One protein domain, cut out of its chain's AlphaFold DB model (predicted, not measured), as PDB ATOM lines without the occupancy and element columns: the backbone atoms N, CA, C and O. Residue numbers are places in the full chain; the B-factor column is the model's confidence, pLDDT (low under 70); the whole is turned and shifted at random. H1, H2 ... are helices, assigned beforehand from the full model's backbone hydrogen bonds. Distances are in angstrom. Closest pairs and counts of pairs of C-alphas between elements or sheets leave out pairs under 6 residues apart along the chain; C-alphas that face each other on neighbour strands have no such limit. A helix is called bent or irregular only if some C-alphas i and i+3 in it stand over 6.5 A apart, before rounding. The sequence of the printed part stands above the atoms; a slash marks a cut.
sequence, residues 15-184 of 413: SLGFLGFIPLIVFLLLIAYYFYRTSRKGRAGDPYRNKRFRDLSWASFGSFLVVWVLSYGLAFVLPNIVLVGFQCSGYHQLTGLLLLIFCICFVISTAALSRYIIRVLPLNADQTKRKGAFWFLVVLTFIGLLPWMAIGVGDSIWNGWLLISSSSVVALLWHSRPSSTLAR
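Overview. This is residues 15 to 184 of the 413 residues of an uncharacterized protein of Rhodocyclaceae bacterium (UniProt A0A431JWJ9). A long helical hairpin, made of the bent but nearly straight H2 and of H3, is crossed by a second hairpin of H4 and H5, with H5 packed on H3 and on part of H2. H1 opens as a V from the early part of H2, and the small H6 follows the far end of H5. The printed part has 170 residues with six named helices, H1 to H6 in chain order, and no named strand; its class is all helix, with the packing part aligned and part crossed. It is only just loose, close to compact, with a radius of gyration of the C-alphas of 18.9 A and spans of 68 by 48 by 28 A.

Along the chain. H2, residues 49 to 87, is the longest helix; by its hydrogen bonds it was assigned as one helix, but it is bent, with C-alphas 75 and 78 at 6.7 A. Its arms are H2a, residues 49 to 75, 39.0 A long, and H2b, residues 78 to 87, 14.5 A, at a shallow tilt of 26 degrees. H3, residues 92 to 120, spans 42.9 A from C-alpha 92 at (24.549, -7.862, 32.223); it is irregular, with C-alphas 93 and 96 at 7.3 A. H5 is residues 155 to 176, 31.7 A, and H4 is residues 131 to 145, 21.3 A. H1, residues 15 to 40, spans 36.9 A from C-alpha 15 at (25.014, 22.654, 12.879); it is only just irregular, with C-alphas 20 and 23 at 6.53 A. H6, residues 178 to 182, ends at C-alpha 182, (-19.650, 1.632, 18.585).

Arrangement. H2a touches H3 with residues 64 to 75 alone, opposite ways at a shallow tilt of 16 degrees; the closest C-alphas, Ala 75 and Phe 106, are 4.4 A apart. H2b and H3 form a hairpin, closest at the C-alphas of Pro 79 and Phe 102, 5.5 A. H3 touches H5 with residues 106 to 118 alone, the same way at a steep tilt of 50 degrees; the closest C-alphas, Ser 114 and Ser 167, are 4.5 A apart. H2a touches H5 with residues 68 to 72 alone, closest at the C-alphas of Tyr 72 and Gly 160, 6.2 A. H4 and H5 form a hairpin at a shallow tilt of 25 degrees, with the C-alphas of Thr 141 and Ser 165 closest at 4.5 A. H1 and H2a form a hairpin at a steep tilt of 44 degrees, closest at the C-alphas of Phe 35 and Ser 57, 5.3 A. H1 is close to but not clearly touching H4, with the C-alphas of Phe 27 and Ile 143 closest at 7.5 A. H6 touches no helix. Every O i to N i+4 pair is within hydrogen-bond range in H2b, H4, H5 and H6, against 20 of 22 in H1, 22 of 23 in H2a and 23 of 25 in H3.

Size, cuts and confidence. The C-alphas farthest apart, those of Gly 45 and Gly 90, are 67.9 A apart, and residues 43 to 48 and 88 to 93 stand free. The printed part has no cut, and no link is long. The mean pLDDT of the printed part is 72.4, with 70 residues under 70, among them residues 15 to 27, 34 to 62 and 147 to 157.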
ATOM      1  N   SER A  15      25.880  22.427  14.042       45.66
ATOM      2  CA  SER A  15      25.014  22.654  12.879       45.66
ATOM      3  C   SER A  15      24.194  21.427  12.445       45.66
ATOM      4  O   SER A  15      23.078  21.608  11.958       45.66
ATOM      5  N   LEU A  16      24.670  20.192  12.664       48.38
ATOM      6  CA  LEU A  16      23.883  18.975  12.393       48.38
ATOM      7  C   LEU A  16      22.747  18.793  13.409       48.38
ATOM      8  O   LEU A  16      21.637  18.410  13.034       48.38
ATOM      9  N   GLY A  17      22.984  19.172  14.670       51.00
ATOM     10  CA  GLY A  17      21.939  19.220  15.694       51.00
ATOM     11  C   GLY A  17      20.796  20.153  15.289       51.00
ATOM     12  O   GLY A  17      19.632  19.769  15.370       51.00
ATOM     13  N   PHE A  18      21.118  21.339  14.758       51.50
ATOM     14  CA  PHE A  18      20.125  22.327  14.318       51.50
ATOM     15  C   PHE A  18      19.229  21.821  13.172       51.50
ATOM     16  O   PHE A  18      18.016  22.033  13.199       51.50
ATOM     17  N   LEU A  19      19.794  21.094  12.199       52.28
ATOM     18  CA  LEU A  19      19.022  20.485  11.106       52.28
ATOM     19  C   LEU A  19      18.042  19.411  11.614       52.28
ATOM     20  O   LEU A  19      16.930  19.317  11.097       52.28
ATOM     21  N   GLY A  20      18.398  18.670  12.671       53.84
ATOM     22  CA  GLY A  20      17.502  17.715  13.338       53.84
ATOM     23  C   GLY A  20      16.279  18.360  14.006       53.84
ATOM     24  O   GLY A  20      15.234  17.718  14.136       53.84
ATOM     25  N   PHE A  21      16.360  19.647  14.368       56.16
ATOM     26  CA  PHE A  21      15.235  20.401  14.929       56.16
ATOM     27  C   PHE A  21      14.298  20.989  13.868       56.16
ATOM     28  O   PHE A  21      13.150  21.293  14.194       56.16
ATOM     29  N   ILE A  22      14.713  21.116  12.601       64.00
ATOM     30  CA  ILE A  22      13.857  21.668  11.535       64.00
ATOM     31  C   ILE A  22      12.573  20.840  11.351       64.00
ATOM     32  O   ILE A  22      11.495  21.440  11.370       64.00
ATOM     33  N   PRO A  23      12.615  19.492  11.255       60.53
ATOM     34  CA  PRO A  23      11.402  18.679  11.227       60.53
ATOM     35  C   PRO A  23      10.503  18.915  12.444       60.53
ATOM     36  O   PRO A  23       9.283  18.972  12.296       60.53
ATOM     37  N   LEU A  24      11.089  19.108  13.635       62.16
ATOM     38  CA  LEU A  24      10.338  19.334  14.874       62.16
ATOM     39  C   LEU A  24       9.645  20.694  14.839       62.16
ATOM     40  O   LEU A  24       8.455  20.779  15.119       62.16
ATOM     41  N   ILE A  25      10.350  21.747  14.428       67.44
ATOM     42  CA  ILE A  25       9.790  23.094  14.277       67.44
ATOM     43  C   ILE A  25       8.664  23.083  13.242       67.44
ATOM     44  O   ILE A  25       7.570  23.565  13.528       67.44
ATOM     45  N   VAL A  26       8.884  22.485  12.067       69.12
ATOM     46  CA  VAL A  26       7.859  22.363  11.019       69.12
ATOM     47  C   VAL A  26       6.641  21.600  11.537       69.12
ATOM     48  O   VAL A  26       5.509  22.018  11.309       69.12
ATOM     49  N   PHE A  27       6.841  20.522  12.291       67.50
ATOM     50  CA  PHE A  27       5.761  19.763  12.914       67.50
ATOM     51  C   PHE A  27       4.987  20.562  13.960       67.50
ATOM     52  O   PHE A  27       3.758  20.594  13.907       67.50
ATOM     53  N   LEU A  28       5.675  21.252  14.873       70.19
ATOM     54  CA  LEU A  28       5.032  22.107  15.869       70.19
ATOM     55  C   LEU A  28       4.241  23.231  15.184       70.19
ATOM     56  O   LEU A  28       3.107  23.503  15.578       70.19
ATOM     57  N   LEU A  29       4.781  23.811  14.107       71.81
ATOM     58  CA  LEU A  29       4.093  24.803  13.282       71.81
ATOM     59  C   LEU A  29       2.881  24.218  12.550       71.81
ATOM     60  O   LEU A  29       1.845  24.872  12.499       71.81
ATOM     61  N   LEU A  30       2.956  22.995  12.018       70.50
ATOM     62  CA  LEU A  30       1.829  22.325  11.360       70.50
ATOM     63  C   LEU A  30       0.717  21.965  12.348       70.50
ATOM     64  O   LEU A  30      -0.461  22.139  12.026       70.50
ATOM     65  N   ILE A  31       1.067  21.511  13.552       68.31
ATOM     66  CA  ILE A  31       0.107  21.270  14.633       68.31
ATOM     67  C   ILE A  31      -0.540  22.590  15.054       68.31
ATOM     68  O   ILE A  31      -1.770  22.686  15.078       68.31
ATOM     69  N   ALA A  32       0.259  23.624  15.329       70.31
ATOM     70  CA  ALA A  32      -0.241  24.948  15.684       70.31
ATOM     71  C   ALA A  32      -1.142  25.519  14.578       70.31
ATOM     72  O   ALA A  32      -2.240  26.004  14.853       70.31
ATOM     73  N   TYR A  33      -0.739  25.376  13.313       72.25
ATOM     74  CA  TYR A  33      -1.518  25.783  12.148       72.25
ATOM     75  C   TYR A  33      -2.820  24.988  12.014       72.25
ATOM     76  O   TYR A  33      -3.864  25.567  11.711       72.25
ATOM     77  N   TYR A  34      -2.810  23.677  12.269       69.56
ATOM     78  CA  TYR A  34      -4.023  22.862  12.272       69.56
ATOM     79  C   TYR A  34      -5.007  23.328  13.353       69.56
ATOM     80  O   TYR A  34      -6.191  23.535  13.059       69.56
ATOM     81  N   PHE A  35      -4.531  23.561  14.580       65.50
ATOM     82  CA  PHE A  35      -5.346  24.122  15.661       65.50
ATOM     83  C   PHE A  35      -5.878  25.517  15.305       65.50
ATOM     84  O   PHE A  35      -7.063  25.793  15.493       65.50
ATOM     85  N   TYR A  36      -5.047  26.366  14.702       68.12
ATOM     86  CA  TYR A  36      -5.438  27.691  14.222       68.12
ATOM     87  C   TYR A  36      -6.493  27.634  13.099       68.12
ATOM     88  O   TYR A  36      -7.463  28.391  13.077       68.12
ATOM     89  N   ARG A  37      -6.358  26.710  12.146       67.88
ATOM     90  CA  ARG A  37      -7.292  26.582  11.019       67.88
ATOM     91  C   ARG A  37      -8.628  25.987  11.450       67.88
ATOM     92  O   ARG A  37      -9.680  26.409  10.964       67.88
ATOM     93  N   THR A  38      -8.598  24.985  12.326       61.12
ATOM     94  CA  THR A  38      -9.816  24.357  12.854       61.12
ATOM     95  C   THR A  38     -10.611  25.306  13.743       61.12
ATOM     96  O   THR A  38     -11.839  25.240  13.708       61.12
ATOM     97  N   SER A  39      -9.956  26.234  14.448       57.34
ATOM     98  CA  SER A  39     -10.647  27.290  15.195       57.34
ATOM     99  C   SER A  39     -11.299  28.335  14.275       57.34
ATOM    100  O   SER A  39     -12.440  28.726  14.512       57.34
ATOM    101  N   ARG A  40     -10.654  28.716  13.159       60.81
ATOM    102  CA  ARG A  40     -11.162  29.754  12.235       60.81
ATOM    103  C   ARG A  40     -12.414  29.356  11.437       60.81
ATOM    104  O   ARG A  40     -13.179  30.225  11.033       60.81
ATOM    105  N   LYS A  41     -12.666  28.060  11.210       57.00
ATOM    106  CA  LYS A  41     -13.874  27.598  10.487       57.00
ATOM    107  C   LYS A  41     -15.184  27.777  11.279       57.00
ATOM    108  O   LYS A  41     -16.259  27.561  10.724       57.00
ATOM    109  N   GLY A  42     -15.129  28.202  12.542       53.88
ATOM    110  CA  GLY A  42     -16.310  28.559  13.332       53.88
ATOM    111  C   GLY A  42     -16.872  29.944  12.983       53.88
ATOM    112  O   GLY A  42     -16.614  30.877  13.727       53.88
ATOM    113  N   ARG A  43     -17.649  30.040  11.888       50.12
ATOM    114  CA  ARG A  43     -18.510  31.161  11.410       50.12
ATOM    115  C   ARG A  43     -17.989  32.603  11.610       50.12
ATOM    116  O   ARG A  43     -17.955  33.123  12.723       50.12
ATOM    117  N   ALA A  44     -17.732  33.280  10.487       50.62
ATOM    118  CA  ALA A  44     -17.577  34.731  10.400       50.62
ATOM    119  C   ALA A  44     -18.869  35.427  10.867       50.62
ATOM    120  O   ALA A  44     -19.936  35.153  10.323       50.62
ATOM    121  N   GLY A  45     -18.787  36.274  11.893       56.81
ATOM    122  CA  GLY A  45     -19.948  37.028  12.380       56.81
ATOM    123  C   GLY A  45     -19.773  37.698  13.744       56.81
ATOM    124  O   GLY A  45     -20.527  38.609  14.049       56.81
ATOM    125  N   ASP A  46     -18.780  37.301  14.548       53.72
ATOM    126  CA  ASP A  46     -18.565  37.884  15.881       53.72
ATOM    127  C   ASP A  46     -17.094  38.318  16.084       53.72
ATOM    128  O   ASP A  46     -16.206  37.459  16.179       53.72
ATOM    129  N   PRO A  47     -16.800  39.634  16.135       52.53
ATOM    130  CA  PRO A  47     -15.444  40.162  16.293       52.53
ATOM    131  C   PRO A  47     -14.848  39.941  17.696       52.53
ATOM    132  O   PRO A  47     -13.625  39.840  17.815       52.53
ATOM    133  N   TYR A  48     -15.660  39.760  18.747       48.72
ATOM    134  CA  TYR A  48     -15.163  39.445  20.100       48.72
ATOM    135  C   TYR A  48     -14.719  37.980  20.242       48.72
ATOM    136  O   TYR A  48     -13.996  37.611  21.173       48.72
ATOM    137  N   ARG A  49     -15.080  37.137  19.271       52.09
ATOM    138  CA  ARG A  49     -14.759  35.706  19.241       52.09
ATOM    139  C   ARG A  49     -13.286  35.426  18.917       52.09
ATOM    140  O   ARG A  49     -12.726  34.453  19.421       52.09
ATOM    141  N   ASN A  50     -12.628  36.284  18.131       50.69
ATOM    142  CA  ASN A  50     -11.265  36.044  17.630       50.69
ATOM    143  C   ASN A  50     -10.183  36.022  18.726       50.69
ATOM    144  O   ASN A  50      -9.240  35.237  18.623       50.69
ATOM    145  N   LYS A  51     -10.316  36.826  19.794       50.81
ATOM    146  CA  LYS A  51      -9.327  36.861  20.889       50.81
ATOM    147  C   LYS A  51      -9.354  35.562  21.707       50.81
ATOM    148  O   LYS A  51      -8.331  34.900  21.832       50.81
ATOM    149  N   ARG A  52     -10.551  35.117  22.115       48.31
ATOM    150  CA  ARG A  52     -10.762  33.848  22.843       48.31
ATOM    151  C   ARG A  52     -10.319  32.617  22.042       48.31
ATOM    152  O   ARG A  52      -9.856  31.641  22.620       48.31
ATOM    153  N   PHE A  53     -10.441  32.656  20.713       48.09
ATOM    154  CA  PHE A  53     -10.029  31.552  19.838       48.09
ATOM    155  C   PHE A  53      -8.516  31.426  19.649       48.09
ATOM    156  O   PHE A  53      -8.025  30.311  19.459       48.09
ATOM    157  N   ARG A  54      -7.771  32.537  19.689       52.69
ATOM    158  CA  ARG A  54      -6.308  32.503  19.576       52.69
ATOM    159  C   ARG A  54      -5.698  31.864  20.820       52.69
ATOM    160  O   ARG A  54      -4.934  30.909  20.689       52.69
ATOM    161  N   ASP A  55      -6.133  32.301  21.997       52.19
ATOM    162  CA  ASP A  55      -5.689  31.770  23.293       52.19
ATOM    163  C   ASP A  55      -5.996  30.262  23.422       52.19
ATOM    164  O   ASP A  55      -5.231  29.492  24.001       52.19
ATOM    165  N   LEU A  56      -7.067  29.806  22.766       54.28
ATOM    166  CA  LEU A  56      -7.489  28.411  22.770       54.28
ATOM    167  C   LEU A  56      -6.576  27.455  21.985       54.28
ATOM    168  O   LEU A  56      -6.348  26.314  22.404       54.28
ATOM    169  N   SER A  57      -6.080  27.898  20.828       62.22
ATOM    170  CA  SER A  57      -5.156  27.093  20.018       62.22
ATOM    171  C   SER A  57      -3.841  26.837  20.762       62.22
ATOM    172  O   SER A  57      -3.319  25.724  20.719       62.22
ATOM    173  N   TRP A  58      -3.389  27.821  21.544       65.06
ATOM    174  CA  TRP A  58      -2.201  27.717  22.387       65.06
ATOM    175  C   TRP A  58      -2.403  26.797  23.588       65.06
ATOM    176  O   TRP A  58      -1.531  25.980  23.864       65.06
ATOM    177  N   ALA A  59      -3.561  26.845  24.256       65.94
ATOM    178  CA  ALA A  59      -3.853  25.941  25.372       65.94
ATOM    179  C   ALA A  59      -3.901  24.463  24.938       65.94
ATOM    180  O   ALA A  59      -3.375  23.588  25.629       65.94
ATOM    181  N   SER A  60      -4.487  24.181  23.768       66.88
ATOM    182  CA  SER A  60      -4.533  22.821  23.204       66.88
ATOM    183  C   SER A  60      -3.143  22.344  22.776       66.88
ATOM    184  O   SER A  60      -2.767  21.208  23.050       66.88
ATOM    185  N   PHE A  61      -2.349  23.223  22.161       68.56
ATOM    186  CA  PHE A  61      -0.966  22.927  21.798       68.56
ATOM    187  C   PHE A  61      -0.074  22.685  23.027       68.56
ATOM    188  O   PHE A  61       0.633  21.681  23.077       68.56
ATOM    189  N   GLY A  62      -0.155  23.536  24.053       69.81
ATOM    190  CA  GLY A  62       0.575  23.345  25.309       69.81
ATOM    191  C   GLY A  62       0.181  22.044  26.009       69.81
ATOM    192  O   GLY A  62       1.037  21.299  26.476       69.81
ATOM    193  N   SER A  63      -1.110  21.706  25.994       70.94
ATOM    194  CA  SER A  63      -1.621  20.433  26.513       70.94
ATOM    195  C   SER A  63      -1.076  19.216  25.756       70.94
ATOM    196  O   SER A  63      -0.707  18.221  26.381       70.94
ATOM    197  N   PHE A  64      -0.999  19.290  24.423       77.06
ATOM    198  CA  PHE A  64      -0.367  18.259  23.600       77.06
ATOM    199  C   PHE A  64       1.110  18.093  23.957       77.06
ATOM    200  O   PHE A  64       1.556  16.968  24.176       77.06
ATOM    201  N   LEU A  65       1.846  19.205  24.059       73.31
ATOM    202  CA  LEU A  65       3.268  19.204  24.399       73.31
ATOM    203  C   LEU A  65       3.507  18.517  25.748       73.31
ATOM    204  O   LEU A  65       4.370  17.657  25.846       73.31
ATOM    205  N   VAL A  66       2.697  18.830  26.760       74.62
ATOM    206  CA  VAL A  66       2.766  18.200  28.087       74.62
ATOM    207  C   VAL A  66       2.566  16.689  27.997       74.62
ATOM    208  O   VAL A  66       3.354  15.931  28.556       74.62
ATOM    209  N   VAL A  67       1.525  16.228  27.296       76.69
ATOM    210  CA  VAL A  67       1.256  14.786  27.153       76.69
ATOM    211  C   VAL A  67       2.384  14.103  26.402       76.69
ATOM    212  O   VAL A  67       2.790  13.010  26.790       76.69
ATOM    213  N   TRP A  68       2.900  14.737  25.352       77.88
ATOM    214  CA  TRP A  68       4.020  14.217  24.585       77.88
ATOM    215  C   TRP A  68       5.284  14.114  25.441       77.88
ATOM    216  O   TRP A  68       5.855  13.033  25.508       77.88
ATOM    217  N   VAL A  69       5.655  15.170  26.171       72.38
ATOM    218  CA  VAL A  69       6.807  15.197  27.088       72.38
ATOM    219  C   VAL A  69       6.685  14.124  28.169       72.38
ATOM    220  O   VAL A  69       7.634  13.383  28.399       72.38
ATOM    221  N   LEU A  70       5.515  13.975  28.795       71.50
ATOM    222  CA  LEU A  70       5.299  12.942  29.815       71.50
ATOM    223  C   LEU A  70       5.331  11.528  29.225       71.50
ATOM    224  O   LEU A  70       5.899  10.619  29.824       71.50
ATOM    225  N   SER A  71       4.739  11.337  28.046       76.56
ATOM    226  CA  SER A  71       4.743  10.044  27.351       76.56
ATOM    227  C   SER A  71       6.152   9.678  26.883       76.56
ATOM    228  O   SER A  71       6.550   8.519  26.978       76.56
ATOM    229  N   TYR A  72       6.930  10.661  26.434       74.56
ATOM    230  CA  TYR A  72       8.338  10.515  26.089       74.56
ATOM    231  C   TYR A  72       9.177  10.181  27.330       74.56
ATOM    232  O   TYR A  72       9.935   9.213  27.320       74.56
ATOM    233  N   GLY A  73       8.968  10.914  28.428       69.38
ATOM    234  CA  GLY A  73       9.579  10.649  29.727       69.38
ATOM    235  C   GLY A  73       9.348   9.211  30.189       69.38
ATOM    236  O   GLY A  73      10.284   8.495  30.534       69.38
ATOM    237  N   LEU A  74       8.101   8.749  30.110       72.25
ATOM    238  CA  LEU A  74       7.745   7.384  30.476       72.25
ATOM    239  C   LEU A  74       8.369   6.343  29.532       72.25
ATOM    240  O   LEU A  74       8.883   5.337  30.009       72.25
ATOM    241  N   ALA A  75       8.331   6.576  28.215       72.50
ATOM    242  CA  ALA A  75       8.778   5.614  27.206       72.50
ATOM    243  C   ALA A  75      10.301   5.481  27.113       72.50
ATOM    244  O   ALA A  75      10.787   4.387  26.856       72.50
ATOM    245  N   PHE A  76      11.042   6.573  27.309       71.25
ATOM    246  CA  PHE A  76      12.472   6.624  27.000       71.25
ATOM    247  C   PHE A  76      13.321   7.086  28.176       71.25
ATOM    248  O   PHE A  76      14.371   6.502  28.415       71.25
ATOM    249  N   VAL A  77      12.886   8.078  28.953       67.06
ATOM    250  CA  VAL A  77      13.703   8.587  30.068       67.06
ATOM    251  C   VAL A  77      13.743   7.581  31.211       67.06
ATOM    252  O   VAL A  77      14.820   7.213  31.668       67.06
ATOM    253  N   LEU A  78      12.581   7.072  31.628       68.75
ATOM    254  CA  LEU A  78      12.501   6.129  32.740       68.75
ATOM    255  C   LEU A  78      13.308   4.842  32.466       68.75
ATOM    256  O   LEU A  78      14.115   4.484  33.321       68.75
ATOM    257  N   PRO A  79      13.201   4.174  31.298       70.12
ATOM    258  CA  PRO A  79      14.015   2.992  31.024       70.12
ATOM    259  C   PRO A  79      15.516   3.286  30.937       70.12
ATOM    260  O   PRO A  79      16.302   2.455  31.380       70.12
ATOM    261  N   ASN A  80      15.920   4.457  30.431       67.12
ATOM    262  CA  ASN A  80      17.334   4.843  30.384       67.12
ATOM    263  C   ASN A  80      17.909   5.123  31.778       67.12
ATOM    264  O   ASN A  80      19.008   4.669  32.069       67.12
ATOM    265  N   ILE A  81      17.162   5.779  32.674       66.38
ATOM    266  CA  ILE A  81      17.580   5.948  34.080       66.38
ATOM    267  C   ILE A  81      17.814   4.579  34.728       66.38
ATOM    268  O   ILE A  81      18.818   4.362  35.407       66.38
ATOM    269  N   VAL A  82      16.902   3.633  34.489       69.00
ATOM    270  CA  VAL A  82      17.034   2.273  35.014       69.00
ATOM    271  C   VAL A  82      18.241   1.559  34.377       69.00
ATOM    272  O   VAL A  82      18.996   0.900  35.087       69.00
ATOM    273  N   LEU A  83      18.473   1.727  33.069       68.38
ATOM    274  CA  LEU A  83      19.628   1.173  32.351       68.38
ATOM    275  C   LEU A  83      20.960   1.684  32.919       68.38
ATOM    276  O   LEU A  83      21.838   0.870  33.198       68.38
ATOM    277  N   VAL A  84      21.089   2.995  33.140       68.75
ATOM    278  CA  VAL A  84      22.286   3.620  33.730       68.75
ATOM    279  C   VAL A  84      22.539   3.069  35.134       68.75
ATOM    280  O   VAL A  84      23.651   2.637  35.438       68.75
ATOM    281  N   GLY A  85      21.498   2.969  35.968       66.69
ATOM    282  CA  GLY A  85      21.614   2.361  37.298       66.69
ATOM    283  C   GLY A  85      22.124   0.911  37.263       66.69
ATOM    284  O   GLY A  85      22.948   0.516  38.092       66.69
ATOM    285  N   PHE A  86      21.691   0.116  36.277       67.56
ATOM    286  CA  PHE A  86      22.145  -1.270  36.118       67.56
ATOM    287  C   PHE A  86      23.555  -1.401  35.541       67.56
ATOM    288  O   PHE A  86      24.291  -2.294  35.968       67.56
ATOM    289  N   GLN A  87      23.952  -0.524  34.615       68.00
ATOM    290  CA  GLN A  87      25.312  -0.498  34.067       68.00
ATOM    291  C   GLN A  87      26.351  -0.215  35.157       68.00
ATOM    292  O   GLN A  87      27.354  -0.922  35.230       68.00
ATOM    293  N   CYS A  88      26.061   0.714  36.072       62.59
ATOM    294  CA  CYS A  88      26.912   0.989  37.235       62.59
ATOM    295  C   CYS A  88      27.061  -0.211  38.188       62.59
ATOM    296  O   CYS A  88      27.983  -0.246  38.994       62.59
ATOM    297  N   SER A  89      26.168  -1.200  38.096       65.94
ATOM    298  CA  SER A  89      26.098  -2.336  39.019       65.94
ATOM    299  C   SER A  89      26.628  -3.655  38.427       65.94
ATOM    300  O   SER A  89      26.599  -4.677  39.105       65.94
ATOM    301  N   GLY A  90      27.092  -3.669  37.167       69.50
ATOM    302  CA  GLY A  90      27.705  -4.846  36.526       69.50
ATOM    303  C   GLY A  90      26.747  -5.990  36.140       69.50
ATOM    304  O   GLY A  90      27.194  -7.076  35.768       69.50
ATOM    305  N   TYR A  91      25.426  -5.782  36.190       71.19
ATOM    306  CA  TYR A  91      24.436  -6.841  35.940       71.19
ATOM    307  C   TYR A  91      24.035  -6.956  34.459       71.19
ATOM    308  O   TYR A  91      22.943  -6.556  34.054       71.19
ATOM    309  N   HIS A  92      24.874  -7.591  33.636       69.94
ATOM    310  CA  HIS A  92      24.549  -7.862  32.223       69.94
ATOM    311  C   HIS A  92      23.338  -8.802  32.022       69.94
ATOM    312  O   HIS A  92      22.681  -8.761  30.978       69.94
ATOM    313  N   GLN A  93      22.993  -9.610  33.030       71.75
ATOM    314  CA  GLN A  93      21.866 -10.554  32.979       71.75
ATOM    315  C   GLN A  93      20.480  -9.876  33.025       71.75
ATOM    316  O   GLN A  93      19.477 -10.524  32.738       71.75
ATOM    317  N   LEU A  94      20.399  -8.575  33.335       74.81
ATOM    318  CA  LEU A  94      19.127  -7.842  33.463       74.81
ATOM    319  C   LEU A  94      18.696  -7.096  32.189       74.81
ATOM    320  O   LEU A  94      17.636  -6.470  32.162       74.81
ATOM    321  N   THR A  95      19.464  -7.216  31.105       72.44
ATOM    322  CA  THR A  95      19.166  -6.606  29.795       72.44
ATOM    323  C   THR A  95      17.789  -7.001  29.249       72.44
ATOM    324  O   THR A  95      17.050  -6.146  28.763       72.44
ATOM    325  N   GLY A  96      17.390  -8.269  29.400       75.75
ATOM    326  CA  GLY A  96      16.066  -8.742  28.979       75.75
ATOM    327  C   GLY A  96      14.909  -8.113  29.766       75.75
ATOM    328  O   GLY A  96      13.897  -7.726  29.181       75.75
ATOM    329  N   LEU A  97      15.067  -7.947  31.085       77.75
ATOM    330  CA  LEU A  97      14.064  -7.297  31.935       77.75
ATOM    331  C   LEU A  97      13.928  -5.806  31.597       77.75
ATOM    332  O   LEU A  97      12.816  -5.282  31.546       77.75
ATOM    333  N   LEU A  98      15.045  -5.135  31.321       73.56
ATOM    334  CA  LEU A  98      15.062  -3.730  30.918       73.56
ATOM    335  C   LEU A  98      14.351  -3.498  29.589       73.56
ATOM    336  O   LEU A  98      13.530  -2.587  29.484       73.56
ATOM    337  N   LEU A  99      14.611  -4.356  28.601       75.06
ATOM    338  CA  LEU A  99      13.915  -4.313  27.319       75.06
ATOM    339  C   LEU A  99      12.404  -4.518  27.502       75.06
ATOM    340  O   LEU A  99      11.605  -3.807  26.898       75.06
ATOM    341  N   LEU A 100      12.001  -5.438  28.383       79.44
ATOM    342  CA  LEU A 100      10.591  -5.651  28.707       79.44
ATOM    343  C   LEU A 100       9.951  -4.404  29.335       79.44
ATOM    344  O   LEU A 100       8.871  -3.993  28.905       79.44
ATOM    345  N   ILE A 101      10.609  -3.779  30.319       79.81
ATOM    346  CA  ILE A 101      10.139  -2.534  30.951       79.81
ATOM    347  C   ILE A 101      10.001  -1.428  29.903       79.81
ATOM    348  O   ILE A 101       8.967  -0.760  29.851       79.81
ATOM    349  N   PHE A 102      10.999  -1.277  29.032       80.31
ATOM    350  CA  PHE A 102      10.971  -0.329  27.923       80.31
ATOM    351  C   PHE A 102       9.763  -0.558  27.007       80.31
ATOM    352  O   PHE A 102       8.993   0.369  26.757       80.31
ATOM    353  N   CYS A 103       9.531  -1.798  26.564       81.44
ATOM    354  CA  CYS A 103       8.389  -2.133  25.716       81.44
ATOM    355  C   CYS A 103       7.048  -1.826  26.400       81.44
ATOM    356  O   CYS A 103       6.154  -1.259  25.770       81.44
ATOM    357  N   ILE A 104       6.905  -2.160  27.687       83.56
ATOM    358  CA  ILE A 104       5.696  -1.863  28.468       83.56
ATOM    359  C   ILE A 104       5.464  -0.349  28.532       83.56
ATOM    360  O   ILE A 104       4.372   0.121  28.200       83.56
ATOM    361  N   CYS A 105       6.488   0.422  28.900       84.19
ATOM    362  CA  CYS A 105       6.422   1.878  28.952       84.19
ATOM    363  C   CYS A 105       6.056   2.486  27.594       84.19
ATOM    364  O   CYS A 105       5.141   3.304  27.513       84.19
ATOM    365  N   PHE A 106       6.706   2.046  26.514       85.00
ATOM    366  CA  PHE A 106       6.442   2.530  25.160       85.00
ATOM    367  C   PHE A 106       4.990   2.281  24.725       85.00
ATOM    368  O   PHE A 106       4.340   3.170  24.166       85.00
ATOM    369  N   VAL A 107       4.443   1.096  25.018       87.75
ATOM    370  CA  VAL A 107       3.047   0.752  24.707       87.75
ATOM    371  C   VAL A 107       2.068   1.626  25.501       87.75
ATOM    372  O   VAL A 107       1.098   2.133  24.931       87.75
ATOM    373  N   ILE A 108       2.320   1.837  26.796       88.06
ATOM    374  CA  ILE A 108       1.494   2.695  27.660       88.06
ATOM    375  C   ILE A 108       1.509   4.140  27.151       88.06
ATOM    376  O   ILE A 108       0.444   4.740  26.987       88.06
ATOM    377  N   SER A 109       2.689   4.673  26.843       86.06
ATOM    378  CA  SER A 109       2.874   6.018  26.292       86.06
ATOM    379  C   SER A 109       2.180   6.198  24.944       86.06
ATOM    380  O   SER A 109       1.473   7.184  24.738       86.06
ATOM    381  N   THR A 110       2.312   5.217  24.047       89.56
ATOM    382  CA  THR A 110       1.641   5.224  22.740       89.56
ATOM    383  C   THR A 110       0.122   5.247  22.912       89.56
ATOM    384  O   THR A 110      -0.592   6.003  22.251       89.56
ATOM    385  N   ALA A 111      -0.406   4.445  23.838       90.31
ATOM    386  CA  ALA A 111      -1.832   4.438  24.130       90.31
ATOM    387  C   ALA A 111      -2.307   5.774  24.714       90.31
ATOM    388  O   ALA A 111      -3.318   6.303  24.250       90.31
ATOM    389  N   ALA A 112      -1.571   6.343  25.668       89.50
ATOM    390  CA  ALA A 112      -1.890   7.624  26.288       89.50
ATOM    391  C   ALA A 112      -1.943   8.761  25.254       89.50
ATOM    392  O   ALA A 112      -2.958   9.454  25.140       89.50
ATOM    393  N   LEU A 113      -0.903   8.886  24.424       87.56
ATOM    394  CA  LEU A 113      -0.842   9.900  23.377       87.56
ATOM    395  C   LEU A 113      -1.915   9.674  22.295       87.56
ATOM    396  O   LEU A 113      -2.570  10.627  21.871       87.56
ATOM    397  N   SER A 114      -2.183   8.422  21.900       90.81
ATOM    398  CA  SER A 114      -3.252   8.114  20.934       90.81
ATOM    399  C   SER A 114      -4.644   8.528  21.434       90.81
ATOM    400  O   SER A 114      -5.435   9.062  20.658       90.81
ATOM    401  N   ARG A 115      -4.944   8.366  22.733       91.31
ATOM    402  CA  ARG A 115      -6.211   8.820  23.339       91.31
ATOM    403  C   ARG A 115      -6.366  10.327  23.247       91.31
ATOM    404  O   ARG A 115      -7.441  10.813  22.896       91.31
ATOM    405  N   TYR A 116      -5.289  11.055  23.528       88.12
ATOM    406  CA  TYR A 116      -5.271  12.503  23.387       88.12
ATOM    407  C   TYR A 116      -5.522  12.932  21.938       88.12
ATOM    408  O   TYR A 116      -6.380  13.775  21.678       88.12
ATOM    409  N   ILE A 117      -4.850  12.292  20.979       86.56
ATOM    410  CA  ILE A 117      -5.039  12.553  19.548       86.56
ATOM    411  C   ILE A 117      -6.496  12.300  19.120       86.56
ATOM    412  O   ILE A 117      -7.113  13.172  18.507       86.56
ATOM    413  N   ILE A 118      -7.078  11.151  19.490       88.19
ATOM    414  CA  ILE A 118      -8.483  10.802  19.193       88.19
ATOM    415  C   ILE A 118      -9.444  11.821  19.823       88.19
ATOM    416  O   ILE A 118     -10.492  12.133  19.264       88.19
ATOM    417  N   ARG A 119      -9.098  12.389  20.981       85.75
ATOM    418  CA  ARG A 119      -9.905  13.437  21.613       85.75
ATOM    419  C   ARG A 119      -9.837  14.771  20.880       85.75
ATOM    420  O   ARG A 119     -10.853  15.466  20.797       85.75
ATOM    421  N   VAL A 120      -8.657  15.169  20.412       82.75
ATOM    422  CA  VAL A 120      -8.470  16.391  19.609       82.75
ATOM    423  C   VAL A 120      -9.208  16.263  18.277       82.75
ATOM    424  O   VAL A 120      -9.793  17.228  17.773       82.75
ATOM    425  N   LEU A 121      -9.238  15.047  17.743       86.00
ATOM    426  CA  LEU A 121      -9.886  14.684  16.498       86.00
ATOM    427  C   LEU A 121     -11.074  13.754  16.777       86.00
ATOM    428  O   LEU A 121     -11.026  12.597  16.393       86.00
ATOM    429  N   PRO A 122     -12.164  14.216  17.417       87.31
ATOM    430  CA  PRO A 122     -13.286  13.332  17.706       87.31
ATOM    431  C   PRO A 122     -13.912  12.802  16.408       87.31
ATOM    432  O   PRO A 122     -13.877  13.466  15.358       87.31
ATOM    433  N   LEU A 123     -14.492  11.605  16.495       88.94
ATOM    434  CA  LEU A 123     -15.310  11.014  15.437       88.94
ATOM    435  C   LEU A 123     -16.627  11.777  15.323       88.94
ATOM    436  O   LEU A 123     -17.087  12.367  16.294       88.94
ATOM    437  N   ASN A 124     -17.265  11.757  14.160       89.25
ATOM    438  CA  ASN A 124     -18.620  12.280  14.068       89.25
ATOM    439  C   ASN A 124     -19.594  11.292  14.733       89.25
ATOM    440  O   ASN A 124     -19.415  10.075  14.628       89.25
ATOM    441  N   ALA A 125     -20.604  11.807  15.434       89.19
ATOM    442  CA  ALA A 125     -21.606  10.976  16.104       89.19
ATOM    443  C   ALA A 125     -22.444  10.138  15.117       89.19
ATOM    444  O   ALA A 125     -22.807   9.010  15.434       89.19
ATOM    445  N   ASP A 126     -22.632  10.635  13.891       86.00
ATOM    446  CA  ASP A 126     -23.249   9.925  12.758       86.00
ATOM    447  C   ASP A 126     -22.378   8.781  12.185       86.00
ATOM    448  O   ASP A 126     -22.732   8.155  11.187       86.00
ATOM    449  N   GLN A 127     -21.219   8.511  12.797       81.25
ATOM    450  CA  GLN A 127     -20.246   7.492  12.397       81.25
ATOM    451  C   GLN A 127     -19.599   7.732  11.026       81.25
ATOM    452  O   GLN A 127     -18.906   6.851  10.502       81.25
ATOM    453  N   THR A 128     -19.754   8.918  10.438       83.69
ATOM    454  CA  THR A 128     -19.098   9.242   9.173       83.69
ATOM    455  C   THR A 128     -17.605   9.488   9.376       83.69
ATOM    456  O   THR A 128     -17.135  10.035  10.380       83.69
ATOM    457  N   LYS A 129     -16.806   9.068   8.388       81.62
ATOM    458  CA  LYS A 129     -15.360   9.295   8.412       81.62
ATOM    459  C   LYS A 129     -15.070  10.781   8.251       81.62
ATOM    460  O   LYS A 129     -15.339  11.380   7.208       81.62
ATOM    461  N   ARG A 130     -14.391  11.362   9.236       79.88
ATOM    462  CA  ARG A 130     -13.903  12.738   9.161       79.88
ATOM    463  C   ARG A 130     -12.638  12.797   8.299       79.88
ATOM    464  O   ARG A 130     -11.526  12.804   8.821       79.88
ATOM    465  N   LYS A 131     -12.809  12.837   6.970       79.19
ATOM    466  CA  LYS A 131     -11.718  12.775   5.969       79.19
ATOM    467  C   LYS A 131     -10.533  13.693   6.302       79.19
ATOM    468  O   LYS A 131      -9.390  13.277   6.180       79.19
ATOM    469  N   GLY A 132     -10.795  14.913   6.779       79.50
ATOM    470  CA  GLY A 132      -9.738  15.857   7.164       79.50
ATOM    471  C   GLY A 132      -8.898  15.418   8.372       79.50
ATOM    472  O   GLY A 132      -7.693  15.632   8.367       79.50
ATOM    473  N   ALA A 133      -9.507  14.794   9.386       78.12
ATOM    474  CA  ALA A 133      -8.777  14.245  10.532       78.12
ATOM    475  C   ALA A 133      -7.952  13.019  10.125       78.12
ATOM    476  O   ALA A 133      -6.796  12.897  10.511       78.12
ATOM    477  N   PHE A 134      -8.524  12.157   9.282       79.75
ATOM    478  CA  PHE A 134      -7.824  11.002   8.728       79.75
ATOM    479  C   PHE A 134      -6.562  11.421   7.961       79.75
ATOM    480  O   PHE A 134      -5.470  10.985   8.303       79.75
ATOM    481  N   TRP A 135      -6.686  12.325   6.984       80.62
ATOM    482  CA  TRP A 135      -5.531  12.798   6.211       80.62
ATOM    483  C   TRP A 135      -4.497  13.522   7.069       80.62
ATOM    484  O   TRP A 135      -3.303  13.341   6.857       80.62
ATOM    485  N   PHE A 136      -4.941  14.299   8.060       79.56
ATOM    486  CA  PHE A 136      -4.029  14.926   9.011       79.56
ATOM    487  C   PHE A 136      -3.180  13.885   9.747       79.56
ATOM    488  O   PHE A 136      -1.967  14.037   9.813       79.56
ATOM    489  N   LEU A 137      -3.785  12.802  10.238       81.50
ATOM    490  CA  LEU A 137      -3.055  11.734  10.920       81.50
ATOM    491  C   LEU A 137      -2.132  10.938   9.989       81.50
ATOM    492  O   LEU A 137      -1.057  10.521  10.416       81.50
ATOM    493  N   VAL A 138      -2.525  10.743   8.725       78.88
ATOM    494  CA  VAL A 138      -1.645  10.151   7.703       78.88
ATOM    495  C   VAL A 138      -0.393  11.013   7.554       78.88
ATOM    496  O   VAL A 138       0.713  10.512   7.727       78.88
ATOM    497  N   VAL A 139      -0.565  12.318   7.327       82.81
ATOM    498  CA  VAL A 139       0.551  13.271   7.221       82.81
ATOM    499  C   VAL A 139       1.401  13.270   8.494       82.81
ATOM    500  O   VAL A 139       2.621  13.208   8.401       82.81
ATOM    501  N   LEU A 140       0.773  13.268   9.672       77.75
ATOM    502  CA  LEU A 140       1.460  13.236  10.965       77.75
ATOM    503  C   LEU A 140       2.355  11.998  11.113       77.75
ATOM    504  O   LEU A 140       3.483  12.102  11.586       77.75
ATOM    505  N   THR A 141       1.860  10.844  10.660       80.19
ATOM    506  CA  THR A 141       2.603   9.579  10.660       80.19
ATOM    507  C   THR A 141       3.789   9.645   9.704       80.19
ATOM    508  O   THR A 141       4.900   9.314  10.095       80.19
ATOM    509  N   PHE A 142       3.582  10.109   8.468       78.88
ATOM    510  CA  PHE A 142       4.668  10.227   7.491       78.88
ATOM    511  C   PHE A 142       5.747  11.206   7.949       78.88
ATOM    512  O   PHE A 142       6.923  10.873   7.871       78.88
ATOM    513  N   ILE A 143       5.365  12.370   8.482       77.69
ATOM    514  CA  ILE A 143       6.320  13.350   9.016       77.69
ATOM    515  C   ILE A 143       7.134  12.744  10.157       77.69
ATOM    516  O   ILE A 143       8.342  12.936  10.187       77.69
ATOM    517  N   GLY A 144       6.511  11.983  11.060       69.38
ATOM    518  CA  GLY A 144       7.253  11.311  12.124       69.38
ATOM    519  C   GLY A 144       8.159  10.172  11.645       69.38
ATOM    520  O   GLY A 144       9.104   9.817  12.340       69.38
ATOM    521  N   LEU A 145       7.942   9.641  10.440       75.75
ATOM    522  CA  LEU A 145       8.828   8.660   9.808       75.75
ATOM    523  C   LEU A 145       9.929   9.302   8.945       75.75
ATOM    524  O   LEU A 145      10.891   8.623   8.605       75.75
ATOM    525  N   LEU A 146       9.839  10.590   8.591       74.00
ATOM    526  CA  LEU A 146      10.868  11.268   7.786       74.00
ATOM    527  C   LEU A 146      12.235  11.352   8.486       74.00
ATOM    528  O   LEU A 146      13.233  11.051   7.829       74.00
ATOM    529  N   PRO A 147      12.325  11.678   9.794       67.44
ATOM    530  CA  PRO A 147      13.574  11.571  10.540       67.44
ATOM    531  C   PRO A 147      14.173  10.171  10.453       67.44
ATOM    532  O   PRO A 147      15.388  10.052  10.463       67.44
ATOM    533  N   TRP A 148      13.335   9.139  10.260       60.59
ATOM    534  CA  TRP A 148      13.780   7.755  10.134       60.59
ATOM    535  C   TRP A 148      14.709   7.502   8.939       60.59
ATOM    536  O   TRP A 148      15.498   6.563   8.938       60.59
ATOM    537  N   MET A 149      14.620   8.364   7.924       58.75
ATOM    538  CA  MET A 149      15.433   8.306   6.712       58.75
ATOM    539  C   MET A 149      16.656   9.236   6.759       58.75
ATOM    540  O   MET A 149      17.520   9.146   5.890       58.75
ATOM    541  N   ALA A 150      16.743  10.133   7.749       63.97
ATOM    542  CA  ALA A 150      17.819  11.109   7.868       63.97
ATOM    543  C   ALA A 150      18.914  10.584   8.809       63.97
ATOM    544  O   ALA A 150      18.814  10.697  10.025       63.97
ATOM    545  N   ILE A 151      19.976  10.009   8.241       56.22
ATOM    546  CA  ILE A 151      21.155   9.545   8.987       56.22
ATOM    547  C   ILE A 151      21.756  10.728   9.774       56.22
ATOM    548  O   ILE A 151      22.073  11.758   9.183       56.22
ATOM    549  N   GLY A 152      21.927  10.580  11.095       55.97
ATOM    550  CA  GLY A 152      22.676  11.537  11.929       55.97
ATOM    551  C   GLY A 152      21.865  12.443  12.864       55.97
ATOM    552  O   GLY A 152      22.433  13.354  13.463       55.97
ATOM    553  N   VAL A 153      20.560  12.222  13.030       55.25
ATOM    554  CA  VAL A 153      19.798  12.862  14.120       55.25
ATOM    555  C   VAL A 153      20.174  12.180  15.460       55.25
ATOM    556  O   VAL A 153      20.523  11.005  15.463       55.25
ATOM    557  N   GLY A 154      20.184  12.879  16.599       61.53
ATOM    558  CA  GLY A 154      20.534  12.270  17.901       61.53
ATOM    559  C   GLY A 154      19.424  11.365  18.460       61.53
ATOM    560  O   GLY A 154      18.247  11.704  18.314       61.53
ATOM    561  N   ASP A 155      19.781  10.243  19.107       67.25
ATOM    562  CA  ASP A 155      18.886   9.151  19.567       67.25
ATOM    563  C   ASP A 155      17.617   9.616  20.307       67.25
ATOM    564  O   ASP A 155      16.537   9.034  20.163       67.25
ATOM    565  N   SER A 156      17.705  10.703  21.071       63.06
ATOM    566  CA  SER A 156      16.573  11.279  21.806       63.06
ATOM    567  C   SER A 156      15.480  11.844  20.888       63.06
ATOM    568  O   SER A 156      14.286  11.625  21.112       63.06
ATOM    569  N   ILE A 157      15.859  12.519  19.801       65.50
ATOM    570  CA  ILE A 157      14.906  13.088  18.842       65.50
ATOM    571  C   ILE A 157      14.192  11.952  18.093       65.50
ATOM    572  O   ILE A 157      12.968  11.999  17.949       65.50
ATOM    573  N   TRP A 158      14.909  10.892  17.697       72.25
ATOM    574  CA  TRP A 158      14.331   9.710  17.031       72.25
ATOM    575  C   TRP A 158      13.197   9.071  17.821       72.25
ATOM    576  O   TRP A 158      12.117   8.795  17.295       72.25
ATOM    577  N   ASN A 159      13.444   8.868  19.108       72.88
ATOM    578  CA  ASN A 159      12.519   8.234  20.029       72.88
ATOM    579  C   ASN A 159      11.194   9.009  20.146       72.88
ATOM    580  O   ASN A 159      10.105   8.421  20.123       72.88
ATOM    581  N   GLY A 160      11.258  10.343  20.170       71.69
ATOM    582  CA  GLY A 160      10.072  11.202  20.204       71.69
ATOM    583  C   GLY A 160       9.199  11.066  18.958       71.69
ATOM    584  O   GLY A 160       7.969  11.017  19.064       71.69
ATOM    585  N   TRP A 161       9.826  10.943  17.790       75.81
ATOM    586  CA  TRP A 161       9.138  10.768  16.513       75.81
ATOM    587  C   TRP A 161       8.515   9.393  16.335       75.81
ATOM    588  O   TRP A 161       7.388   9.285  15.836       75.81
ATOM    589  N   LEU A 162       9.204   8.347  16.795       80.06
ATOM    590  CA  LEU A 162       8.666   6.993  16.813       80.06
ATOM    591  C   LEU A 162       7.367   6.938  17.625       80.06
ATOM    592  O   LEU A 162       6.373   6.380  17.161       80.06
ATOM    593  N   LEU A 163       7.352   7.583  18.796       79.75
ATOM    594  CA  LEU A 163       6.181   7.653  19.669       79.75
ATOM    595  C   LEU A 163       5.007   8.422  19.038       79.75
ATOM    596  O   LEU A 163       3.851   8.009  19.160       79.75
ATOM    597  N   ILE A 164       5.276   9.535  18.350       80.06
ATOM    598  CA  ILE A 164       4.243  10.292  17.625       80.06
ATOM    599  C   ILE A 164       3.657   9.440  16.494       80.06
ATOM    600  O   ILE A 164       2.433   9.357  16.351       80.06
ATOM    601  N   SER A 165       4.516   8.791  15.711       82.31
ATOM    602  CA  SER A 165       4.112   7.980  14.561       82.31
ATOM    603  C   SER A 165       3.273   6.783  14.997       82.31
ATOM    604  O   SER A 165       2.173   6.584  14.482       82.31
ATOM    605  N   SER A 166       3.729   6.033  16.008       85.25
ATOM    606  CA  SER A 166       2.994   4.884  16.549       85.25
ATOM    607  C   SER A 166       1.614   5.296  17.078       85.25
ATOM    608  O   SER A 166       0.602   4.665  16.761       85.25
ATOM    609  N   SER A 167       1.543   6.407  17.813       85.50
ATOM    610  CA  SER A 167       0.293   6.932  18.374       85.50
ATOM    611  C   SER A 167      -0.676   7.393  17.285       85.50
ATOM    612  O   SER A 167      -1.888   7.182  17.392       85.50
ATOM    613  N   SER A 168      -0.145   7.981  16.210       84.06
ATOM    614  CA  SER A 168      -0.913   8.425  15.042       84.06
ATOM    615  C   SER A 168      -1.496   7.247  14.267       84.06
ATOM    616  O   SER A 168      -2.667   7.289  13.896       84.06
ATOM    617  N   VAL A 169      -0.735   6.160  14.097       87.56
ATOM    618  CA  VAL A 169      -1.223   4.911  13.487       87.56
ATOM    619  C   VAL A 169      -2.376   4.324  14.298       87.56
ATOM    620  O   VAL A 169      -3.413   3.972  13.735       87.56
ATOM    621  N   VAL A 170      -2.250   4.264  15.626       86.44
ATOM    622  CA  VAL A 170      -3.342   3.790  16.489       86.44
ATOM    623  C   VAL A 170      -4.588   4.660  16.313       86.44
ATOM    624  O   VAL A 170      -5.681   4.129  16.104       86.44
ATOM    625  N   ALA A 171      -4.438   5.987  16.323       83.69
ATOM    626  CA  ALA A 171      -5.548   6.903  16.075       83.69
ATOM    627  C   ALA A 171      -6.170   6.699  14.676       83.69
ATOM    628  O   ALA A 171      -7.394   6.671  14.542       83.69
ATOM    629  N   LEU A 172      -5.362   6.478  13.634       84.88
ATOM    630  CA  LEU A 172      -5.833   6.179  12.275       84.88
ATOM    631  C   LEU A 172      -6.684   4.916  12.218       84.88
ATOM    632  O   LEU A 172      -7.739   4.915  11.576       84.88
ATOM    633  N   LEU A 173      -6.253   3.845  12.884       86.69
ATOM    634  CA  LEU A 173      -6.999   2.588  12.926       86.69
ATOM    635  C   LEU A 173      -8.381   2.791  13.556       86.69
ATOM    636  O   LEU A 173      -9.376   2.274  13.041       86.69
ATOM    637  N   TRP A 174      -8.457   3.611  14.605       81.62
ATOM    638  CA  TRP A 174      -9.716   4.016  15.228       81.62
ATOM    639  C   TRP A 174     -10.601   4.821  14.271       81.62
ATOM    640  O   TRP A 174     -11.766   4.479  14.057       81.62
ATOM    641  N   HIS A 175     -10.034   5.833  13.614       80.25
ATOM    642  CA  HIS A 175     -10.736   6.660  12.629       80.25
ATOM    643  C   HIS A 175     -11.205   5.906  11.383       80.25
ATOM    644  O   HIS A 175     -12.164   6.314  10.727       80.25
ATOM    645  N   SER A 176     -10.547   4.799  11.052       84.38
ATOM    646  CA  SER A 176     -10.868   3.996   9.875       84.38
ATOM    647  C   SER A 176     -12.102   3.117  10.071       84.38
ATOM    648  O   SER A 176     -12.711   2.714   9.076       84.38
ATOM    649  N   ARG A 177     -12.479   2.823  11.327       86.38
ATOM    650  CA  ARG A 177     -13.544   1.870  11.689       86.38
ATOM    651  C   ARG A 177     -14.500   2.425  12.771       86.38
ATOM    652  O   ARG A 177     -14.646   1.806  13.831       86.38
ATOM    653  N   PRO A 178     -15.180   3.564  12.526       79.62
ATOM    654  CA  PRO A 178     -16.071   4.187  13.512       79.62
ATOM    655  C   PRO A 178     -17.280   3.305  13.869       79.62
ATOM    656  O   PRO A 178     -17.616   3.175  15.043       79.62
ATOM    657  N   SER A 179     -17.876   2.621  12.890       82.31
ATOM    658  CA  SER A 179     -19.046   1.758  13.108       82.31
ATOM    659  C   SER A 179     -18.736   0.536  13.974       82.31
ATOM    660  O   SER A 179     -19.419   0.272  14.960       82.31
ATOM    661  N   SER A 180     -17.636  -0.163  13.683       84.50
ATOM    662  CA  SER A 180     -17.153  -1.282  14.508       84.50
ATOM    663  C   SER A 180     -16.817  -0.848  15.939       84.50
ATOM    664  O   SER A 180     -16.935  -1.629  16.882       84.50
ATOM    665  N   THR A 181     -16.420   0.414  16.112       81.75
ATOM    666  CA  THR A 181     -16.025   0.963  17.407       81.75
ATOM    667  C   THR A 181     -17.211   1.133  18.359       81.75
ATOM    668  O   THR A 181     -17.034   0.874  19.551       81.75
ATOM    669  N   LEU A 182     -18.392   1.486  17.835       86.56
ATOM    670  CA  LEU A 182     -19.650   1.632  18.585       86.56
ATOM    671  C   LEU A 182     -20.521   0.366  18.608       86.56
ATOM    672  O   LEU A 182     -21.498   0.320  19.344       86.56
ATOM    673  N   ALA A 183     -20.172  -0.668  17.838       88.88
ATOM    674  CA  ALA A 183     -20.870  -1.956  17.871       88.88
ATOM    675  C   ALA A 183     -20.635  -2.744  19.175       88.88
ATOM    676  O   ALA A 183     -21.343  -3.706  19.458       88.88
ATOM    677  N   ARG A 184     -19.616  -2.371  19.960       89.38
ATOM    678  CA  ARG A 184     -19.318  -2.989  21.258       89.38
ATOM    679  C   ARG A 184     -20.151  -2.347  22.366       89.38
ATOM    680  O   ARG A 184     -20.443  -1.160  22.253       89.38
TER     681      ARG A 184